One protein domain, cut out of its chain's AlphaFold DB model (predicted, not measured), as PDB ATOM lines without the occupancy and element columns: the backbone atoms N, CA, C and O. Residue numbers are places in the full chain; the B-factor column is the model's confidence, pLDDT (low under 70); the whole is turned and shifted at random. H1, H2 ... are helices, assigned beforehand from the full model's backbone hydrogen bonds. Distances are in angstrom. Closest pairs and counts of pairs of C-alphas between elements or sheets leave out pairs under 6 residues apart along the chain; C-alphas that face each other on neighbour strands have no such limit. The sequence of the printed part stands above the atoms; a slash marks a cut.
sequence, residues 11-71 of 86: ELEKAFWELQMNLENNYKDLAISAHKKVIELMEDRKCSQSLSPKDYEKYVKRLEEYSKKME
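AT A GLANCE: This is residues 11 to 71 of the 86 residues of an uncharacterized protein of Clostridiales bacterium CHKCI001 (UniProt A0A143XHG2). Three nearly parallel helices make a small up-and-down bundle, their centres set in a triangle. The longest, H2, is paired with H1 in one helical hairpin and with H3 in another, while H1 and H3 come less near to each other. The 61 printed residues have three named helices, in the order H1, H2, H3, and no named strand; the class is all helix. The whole is compact, with a radius of gyration of the C-alphas of 11.4 A, and spans 34 by 17 by 15 A, only just elongated.

IN THESE COORDINATES: H2, residues 28 to 47, is 28.8 A from first to last C-alpha and begins with C-alpha 28 at (-10.896, -36.750, 62.672). H1, residues 11 to 24, is 19.8 A long and begins with C-alpha 11 at (-6.463, -39.094, 42.288). H3, residues 53 to 69, is 24.7 A long and ends with C-alpha 69 at (-20.968, -36.151, 58.512).

HOW THE PARTS SIT: H2 touches H1, and the closest C-alphas, those of Asn 22 and Ala 31, are 5.1 A apart. The two run opposite ways at a shallow tilt of 23 degrees. H3 touches H2 with residues 56 to 63 alone; the closest C-alphas are those of Met 42 and Tyr 56, 7.4 A apart. They run opposite ways at a shallow tilt of 17 degrees. H1 and H3 are close but not clearly touching, with the C-alphas of Gln 20 and Tyr 66 closest at 7.9 A; they run the same way at a shallow tilt of 18 degrees. In H1, H2 and H3 every O i to N i+4 pair is within hydrogen-bond range.

THE WHOLE: The two C-alphas farthest apart, those of Asn 26 and Gln 49, are 33.9 A apart. The printed part has no cut, and the links H1 to H2 and H2 to H3 are tight. Mean pLDDT of the printed part is 83.1; residues 48 to 51 are under 70.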
ATOM      1  N   GLU A  11      -6.892 -39.871  41.128       81.19
ATOM      2  CA  GLU A  11      -6.463 -39.094  42.288       81.19
ATOM      3  C   GLU A  11      -7.652 -38.579  43.100       81.19
ATOM      4  O   GLU A  11      -7.656 -38.739  44.316       81.19
ATOM      5  N   LEU A  12      -8.690 -38.051  42.441       82.50
ATOM      6  CA  LEU A  12      -9.898 -37.570  43.114       82.50
ATOM      7  C   LEU A  12     -10.675 -38.726  43.756       82.50
ATOM      8  O   LEU A  12     -11.054 -38.649  44.921       82.50
ATOM      9  N   GLU A  13     -10.850 -39.829  43.028       84.75
ATOM     10  CA  GLU A  13     -11.505 -41.034  43.553       84.75
ATOM     11  C   GLU A  13     -10.719 -41.648  44.719       84.75
ATOM     12  O   GLU A  13     -11.320 -42.098  45.694       84.75
ATOM     13  N   LYS A  14      -9.379 -41.627  44.661       87.69
ATOM     14  CA  LYS A  14      -8.533 -42.062  45.777       87.69
ATOM     15  C   LYS A  14      -8.714 -41.154  46.994       87.69
ATOM     16  O   LYS A  14      -8.901 -41.673  48.088       87.69
ATOM     17  N   ALA A  15      -8.737 -39.836  46.804       87.31
ATOM     18  CA  ALA A  15      -8.956 -38.885  47.893       87.31
ATOM     19  C   ALA A  15     -10.341 -39.067  48.546       87.31
ATOM     20  O   ALA A  15     -10.453 -39.028  49.771       87.31
ATOM     21  N   PHE A  16     -11.382 -39.350  47.754       88.56
ATOM     22  CA  PHE A  16     -12.703 -39.710  48.280       88.56
ATOM     23  C   PHE A  16     -12.702 -41.037  49.044       88.56
ATOM     24  O   PHE A  16     -13.365 -41.142  50.075       88.56
ATOM     25  N   TRP A  17     -11.974 -42.044  48.560       89.31
ATOM     26  CA  TRP A  17     -11.836 -43.321  49.262       89.31
ATOM     27  C   TRP A  17     -11.102 -43.156  50.598       89.31
ATOM     28  O   TRP A  17     -11.566 -43.671  51.612       89.31
ATOM     29  N   GLU A  18     -10.018 -42.377  50.626       89.88
ATOM     30  CA  GLU A  18      -9.291 -42.040  51.855       89.88
ATOM     31  C   GLU A  18     -10.190 -41.279  52.838       89.88
ATOM     32  O   GLU A  18     -10.247 -41.637  54.010       89.88
ATOM     33  N   LEU A  19     -10.950 -40.285  52.367       89.31
ATOM     34  CA  LEU A  19     -11.920 -39.553  53.187       89.31
ATOM     35  C   LEU A  19     -12.965 -40.488  53.803       89.31
ATOM     36  O   LEU A  19     -13.233 -40.412  55.001       89.31
ATOM     37  N   GLN A  20     -13.540 -41.376  52.993       89.69
ATOM     38  CA  GLN A  20     -14.536 -42.332  53.458       89.69
ATOM     39  C   GLN A  20     -13.944 -43.289  54.497       89.69
ATOM     40  O   GLN A  20     -14.512 -43.443  55.572       89.69
ATOM     41  N   MET A  21     -12.783 -43.873  54.212       92.31
ATOM     42  CA  MET A  21     -12.110 -44.799  55.119       92.31
ATOM     43  C   MET A  21     -11.733 -44.109  56.438       92.31
ATOM     44  O   MET A  21     -11.962 -44.666  57.510       92.31
ATOM     45  N   ASN A  22     -11.255 -42.863  56.389       88.81
ATOM     46  CA  ASN A  22     -10.958 -42.075  57.588       88.81
ATOM     47  C   ASN A  22     -12.215 -41.773  58.416       88.81
ATOM     48  O   ASN A  22     -12.152 -41.812  59.643       88.81
ATOM     49  N   LEU A  23     -13.352 -41.511  57.766       85.38
ATOM     50  CA  LEU A  23     -14.647 -41.338  58.432       85.38
ATOM     51  C   LEU A  23     -15.146 -42.633  59.078       85.38
ATOM     52  O   LEU A  23     -15.583 -42.607  60.225       85.38
ATOM     53  N   GLU A  24     -15.051 -43.760  58.371       87.94
ATOM     54  CA  GLU A  24     -15.438 -45.078  58.889       87.94
ATOM     55  C   GLU A  24     -14.584 -45.488  60.100       87.94
ATOM     56  O   GLU A  24     -15.089 -46.118  61.026       87.94
ATOM     57  N   ASN A  25     -13.315 -45.067  60.137       87.81
ATOM     58  CA  ASN A  25     -12.401 -45.294  61.259       87.81
ATOM     59  C   ASN A  25     -12.406 -44.165  62.311       87.81
ATOM     60  O   ASN A  25     -11.639 -44.220  63.271       87.81
ATOM     61  N   ASN A  26     -13.255 -43.143  62.156       83.31
ATOM     62  CA  ASN A  26     -13.361 -41.993  63.063       83.31
ATOM     63  C   ASN A  26     -12.041 -41.209  63.267       83.31
ATOM     64  O   ASN A  26     -11.823 -40.580  64.306       83.31
ATOM     65  N   TYR A  27     -11.153 -41.218  62.269       87.44
ATOM     66  CA  TYR A  27      -9.913 -40.444  62.281       87.44
ATOM     67  C   TYR A  27     -10.189 -38.990  61.898       87.44
ATOM     68  O   TYR A  27     -10.121 -38.622  60.725       87.44
ATOM     69  N   LYS A  28     -10.487 -38.148  62.891       82.56
ATOM     70  CA  LYS A  28     -10.896 -36.750  62.672       82.56
ATOM     71  C   LYS A  28      -9.869 -35.934  61.880       82.56
ATOM     72  O   LYS A  28     -10.218 -35.375  60.843       82.56
ATOM     73  N   ASP A  29      -8.607 -35.919  62.305       85.75
ATOM     74  CA  ASP A  29      -7.541 -35.146  61.647       85.75
ATOM     75  C   ASP A  29      -7.248 -35.623  60.217       85.75
ATOM     76  O   ASP A  29      -7.059 -34.818  59.296       85.75
ATOM     77  N   LEU A  30      -7.264 -36.944  60.006       87.88
ATOM     78  CA  LEU A  30      -7.048 -37.544  58.688       87.88
ATOM     79  C   LEU A  30      -8.242 -37.293  57.760       87.88
ATOM     80  O   LEU A  30      -8.045 -36.995  56.580       87.88
ATOM     81  N   ALA A  31      -9.471 -37.346  58.279       87.94
ATOM     82  CA  ALA A  31     -10.672 -37.002  57.526       87.94
ATOM     83  C   ALA A  31     -10.655 -35.522  57.110       87.94
ATOM     84  O   ALA A  31     -10.908 -35.221  55.946       87.94
ATOM     85  N   ILE A  32     -10.282 -34.601  58.008       85.50
ATOM     86  CA  ILE A  32     -10.140 -33.163  57.699       85.50
ATOM     87  C   ILE A  32      -9.086 -32.936  56.612       85.50
ATOM     88  O   ILE A  32      -9.325 -32.189  55.660       85.50
ATOM     89  N   SER A  33      -7.942 -33.611  56.716       87.62
ATOM     90  CA  SER A  33      -6.864 -33.510  55.726       87.62
ATOM     91  C   SER A  33      -7.293 -34.048  54.356       87.62
ATOM     92  O   SER A  33      -7.090 -33.383  53.338       87.62
ATOM     93  N   ALA A  34      -7.949 -35.211  54.320       88.75
ATOM     94  CA  ALA A  34      -8.479 -35.795  53.090       88.75
ATOM     95  C   ALA A  34      -9.578 -34.918  52.464       88.75
ATOM     96  O   ALA A  34      -9.582 -34.714  51.252       88.75
ATOM     97  N   HIS A  35     -10.459 -34.330  53.277       87.06
ATOM     98  CA  HIS A  35     -11.513 -33.426  52.815       87.06
ATOM     99  C   HIS A  35     -10.938 -32.176  52.133       87.06
ATOM    100  O   HIS A  35     -11.376 -31.810  51.042       87.06
ATOM    101  N   LYS A  36      -9.913 -31.545  52.725       87.69
ATOM    102  CA  LYS A  36      -9.203 -30.413  52.097       87.69
ATOM    103  C   LYS A  36      -8.552 -30.812  50.773       87.69
ATOM    104  O   LYS A  36      -8.668 -30.082  49.795       87.69
ATOM    105  N   LYS A  37      -7.936 -31.995  50.721       87.62
ATOM    106  CA  LYS A  37      -7.312 -32.525  49.504       87.62
ATOM    107  C   LYS A  37      -8.323 -32.747  48.374       87.62
ATOM    108  O   LYS A  37      -8.015 -32.469  47.221       87.62
ATOM    109  N   VAL A  38      -9.535 -33.207  48.694       88.31
ATOM    110  CA  VAL A  38     -10.625 -33.324  47.712       88.31
ATOM    111  C   VAL A  38     -11.027 -31.949  47.169       88.31
ATOM    112  O   VAL A  38     -11.166 -31.814  45.956       88.31
ATOM    113  N   ILE A  39     -11.167 -30.932  48.029       86.00
ATOM    114  CA  ILE A  39     -11.483 -29.557  47.598       86.00
ATOM    115  C   ILE A  39     -10.411 -29.031  46.641       86.00
ATOM    116  O   ILE A  39     -10.747 -28.593  45.545       86.00
ATOM    117  N   GLU A  40      -9.136 -29.142  47.018       87.31
ATOM    118  CA  GLU A  40      -8.009 -28.664  46.211       87.31
ATOM    119  C   GLU A  40      -7.982 -29.326  44.825       87.31
ATOM    120  O   GLU A  40      -7.910 -28.642  43.805       87.31
ATOM    121  N   LEU A  41      -8.157 -30.653  44.769       85.00
ATOM    122  CA  LEU A  41      -8.252 -31.388  43.506       85.00
ATOM    123  C   LEU A  41      -9.473 -30.962  42.679       85.00
ATOM    124  O   LEU A  41      -9.392 -30.877  41.456       85.00
ATOM    125  N   MET A  42     -10.615 -30.690  43.311       83.25
ATOM    126  CA  MET A  42     -11.805 -30.211  42.606       83.25
ATOM    127  C   MET A  42     -11.615 -28.799  42.038       83.25
ATOM    128  O   MET A  42     -12.092 -28.526  40.934       83.25
ATOM    129  N   GLU A  43     -10.929 -27.910  42.755       83.19
ATOM    130  CA  GLU A  43     -10.611 -26.557  42.288       83.19
ATOM    131  C   GLU A  43      -9.589 -26.567  41.149       83.19
ATOM    132  O   GLU A  43      -9.835 -25.932  40.119       83.19
ATOM    133  N   ASP A  44      -8.520 -27.358  41.269       82.88
ATOM    134  CA  ASP A  44      -7.539 -27.579  40.199       82.88
ATOM    135  C   ASP A  44      -8.226 -28.071  38.918       82.88
ATOM    136  O   ASP A  44      -8.064 -27.508  37.832       82.88
ATOM    137  N   ARG A  45      -9.107 -29.067  39.049       74.94
ATOM    138  CA  ARG A  45      -9.834 -29.635  37.910       74.94
ATOM    139  C   ARG A  45     -10.853 -28.685  37.299       74.94
ATOM    140  O   ARG A  45     -11.070 -28.737  36.083       74.94
ATOM    141  N   LYS A  46     -11.459 -27.816  38.113       74.56
ATOM    142  CA  LYS A  46     -12.319 -26.724  37.640       74.56
ATOM    143  C   LYS A  46     -11.502 -25.708  36.839       74.56
ATOM    144  O   LYS A  46     -11.945 -25.302  35.768       74.56
ATOM    145  N   CYS A  47     -10.315 -25.342  37.324       74.31
ATOM    146  CA  CYS A  47      -9.405 -24.417  36.648       74.31
ATOM    147  C   CYS A  47      -8.847 -25.004  35.341       74.31
ATOM    148  O   CYS A  47      -8.780 -24.316  34.327       74.31
ATOM    149  N   SER A  48      -8.519 -26.296  35.334       69.00
ATOM    150  CA  SER A  48      -7.974 -26.998  34.168       69.00
ATOM    151  C   SER A  48      -9.028 -27.338  33.095       69.00
ATOM    152  O   SER A  48      -8.672 -27.961  32.095       69.00
ATOM    153  N   GLN A  49     -10.318 -27.013  33.300       63.88
ATOM    154  CA  GLN A  49     -11.468 -27.428  32.463       63.88
ATOM    155  C   GLN A  49     -11.491 -28.931  32.103       63.88
ATOM    156  O   GLN A  49     -12.154 -29.354  31.155       63.88
ATOM    157  N   SER A  50     -10.787 -29.767  32.871       65.56
ATOM    158  CA  SER A  50     -10.607 -31.187  32.556       65.56
ATOM    159  C   SER A  50     -11.813 -32.036  32.975       65.56
ATOM    160  O   SER A  50     -11.922 -33.197  32.574       65.56
ATOM    161  N   LEU A  51     -12.716 -31.469  33.779       66.62
ATOM    162  CA  LEU A  51     -13.901 -32.128  34.315       66.62
ATOM    163  C   LEU A  51     -15.175 -31.537  33.705       66.62
ATOM    164  O   LEU A  51     -15.359 -30.323  33.640       66.62
ATOM    165  N   SER A  52     -16.079 -32.415  33.268       74.19
ATOM    166  CA  SER A  52     -17.396 -31.995  32.792       74.19
ATOM    167  C   SER A  52     -18.185 -31.364  33.945       74.19
ATOM    168  O   SER A  52     -18.129 -31.889  35.061       74.19
ATOM    169  N   PRO A  53     -18.985 -30.309  33.707       75.94
ATOM    170  CA  PRO A  53     -19.797 -29.683  34.752       75.94
ATOM    171  C   PRO A  53     -20.723 -30.675  35.476       75.94
ATOM    172  O   PRO A  53     -20.899 -30.571  36.686       75.94
ATOM    173  N   LYS A  54     -21.240 -31.697  34.773       78.56
ATOM    174  CA  LYS A  54     -22.034 -32.778  35.390       78.56
ATOM    175  C   LYS A  54     -21.230 -33.629  36.375       78.56
ATOM    176  O   LYS A  54     -21.742 -33.999  37.426       78.56
ATOM    177  N   ASP A  55     -19.993 -33.967  36.019       79.75
ATOM    178  CA  ASP A  55     -19.124 -34.773  36.876       79.75
ATOM    179  C   ASP A  55     -18.699 -33.951  38.103       79.75
ATOM    180  O   ASP A  55     -18.763 -34.449  39.224       79.75
ATOM    181  N   TYR A  56     -18.370 -32.669  37.913       80.94
ATOM    182  CA  TYR A  56     -18.067 -31.740  39.004       80.94
ATOM    183  C   TYR A  56     -19.227 -31.622  40.003       80.94
ATOM    184  O   TYR A  56     -19.014 -31.811  41.197       80.94
ATOM    185  N   GLU A  57     -20.461 -31.401  39.530       83.25
ATOM    186  CA  GLU A  57     -21.641 -31.321  40.405       83.25
ATOM    187  C   GLU A  57     -21.840 -32.606  41.224       83.25
ATOM    188  O   GLU A  57     -22.161 -32.551  42.413       83.25
ATOM    189  N   LYS A  58     -21.594 -33.775  40.619       85.88
ATOM    190  CA  LYS A  58     -21.674 -35.059  41.325       85.88
ATOM    191  C   LYS A  58     -20.655 -35.144  42.466       85.88
ATOM    192  O   LYS A  58     -21.009 -35.598  43.553       85.88
ATOM    193  N   TYR A  59     -19.417 -34.707  42.236       83.50
ATOM    194  CA  TYR A  59     -18.392 -34.678  43.283       83.50
ATOM    195  C   TYR A  59     -18.708 -33.646  44.371       83.50
ATOM    196  O   TYR A  59     -18.505 -33.948  45.543       83.50
ATOM    197  N   VAL A  60     -19.272 -32.484  44.013       84.69
ATOM    198  CA  VAL A  60     -19.708 -31.465  44.987       84.69
ATOM    199  C   VAL A  60     -20.784 -32.028  45.910       84.69
ATOM    200  O   VAL A  60     -20.640 -31.935  47.125       84.69
ATOM    201  N   LYS A  61     -21.822 -32.673  45.357       87.00
ATOM    202  CA  LYS A  61     -22.882 -33.302  46.165       87.00
ATOM    203  C   LYS A  61     -22.308 -34.337  47.129       87.00
ATOM    204  O   LYS A  61     -22.614 -34.305  48.316       87.00
ATOM    205  N   ARG A  62     -21.411 -35.195  46.636       85.31
ATOM    206  CA  ARG A  62     -20.755 -36.216  47.459       85.31
ATOM    207  C   ARG A  62     -19.911 -35.592  48.577       85.31
ATOM    208  O   ARG A  62     -19.928 -36.076  49.704       85.31
ATOM    209  N   LEU A  63     -19.184 -34.516  48.279       86.31
ATOM    210  CA  LEU A  63     -18.399 -33.776  49.265       86.31
ATOM    211  C   LEU A  63     -19.294 -33.127  50.330       86.31
ATOM    212  O   LEU A  63     -18.969 -33.206  51.509       86.31
ATOM    213  N   GLU A  64     -20.434 -32.551  49.945       84.81
ATOM    214  CA  GLU A  64     -21.406 -31.973  50.883       84.81
ATOM    215  C   GLU A  64     -21.966 -33.031  51.850       84.81
ATOM    216  O   GLU A  64     -22.072 -32.782  53.052       84.81
ATOM    217  N   GLU A  65     -22.263 -34.238  51.358       86.19
ATOM    218  CA  GLU A  65     -22.683 -35.360  52.206       86.19
ATOM    219  C   GLU A  65     -21.616 -35.730  53.247       86.19
ATOM    220  O   GLU A  65     -21.942 -35.971  54.413       86.19
ATOM    221  N   TYR A  66     -20.337 -35.754  52.854       83.19
ATOM    222  CA  TYR A  66     -19.239 -35.985  53.794       83.19
ATOM    223  C   TYR A  66     -19.047 -34.806  54.754       83.19
ATOM    224  O   TYR A  66     -18.827 -35.032  55.942       83.19
ATOM    225  N   SER A  67     -19.203 -33.569  54.284       81.75
ATOM    226  CA  SER A  67     -19.104 -32.361  55.107       81.75
ATOM    227  C   SER A  67     -20.144 -32.355  56.234       81.75
ATOM    228  O   SER A  67     -19.783 -32.120  57.384       81.75
ATOM    229  N   LYS A  68     -21.394 -32.755  55.952       82.69
ATOM    230  CA  LYS A  68     -22.445 -32.937  56.976       82.69
ATOM    231  C   LYS A  68     -22.076 -34.003  58.010       82.69
ATOM    232  O   LYS A  68     -22.292 -33.815  59.203       82.69
ATOM    233  N   LYS A  69     -21.469 -35.116  57.583       78.81
ATOM    234  CA  LYS A  69     -20.968 -36.151  58.512       78.81
ATOM    235  C   LYS A  69     -19.803 -35.640  59.368       78.81
ATOM    236  O   LYS A  69     -19.675 -36.035  60.522       78.81
ATOM    237  N   MET A  70     -18.992 -34.740  58.818       76.25
ATOM    238  CA  MET A  70     -17.869 -34.078  59.490       76.25
ATOM    239  C   MET A  70     -18.259 -32.825  60.278       76.25
ATOM    240  O   MET A  70     -17.391 -32.227  60.915       76.25
ATOM    241  N   GLU A  71     -19.529 -32.423  60.291       71.50
ATOM    242  CA  GLU A  71     -19.991 -31.233  61.018       71.50
ATOM    243  C   GLU A  71     -19.648 -31.324  62.516       71.50
ATOM    244  O   GLU A  71     -19.217 -30.353  63.127       71.50
TER     245      GLU A  71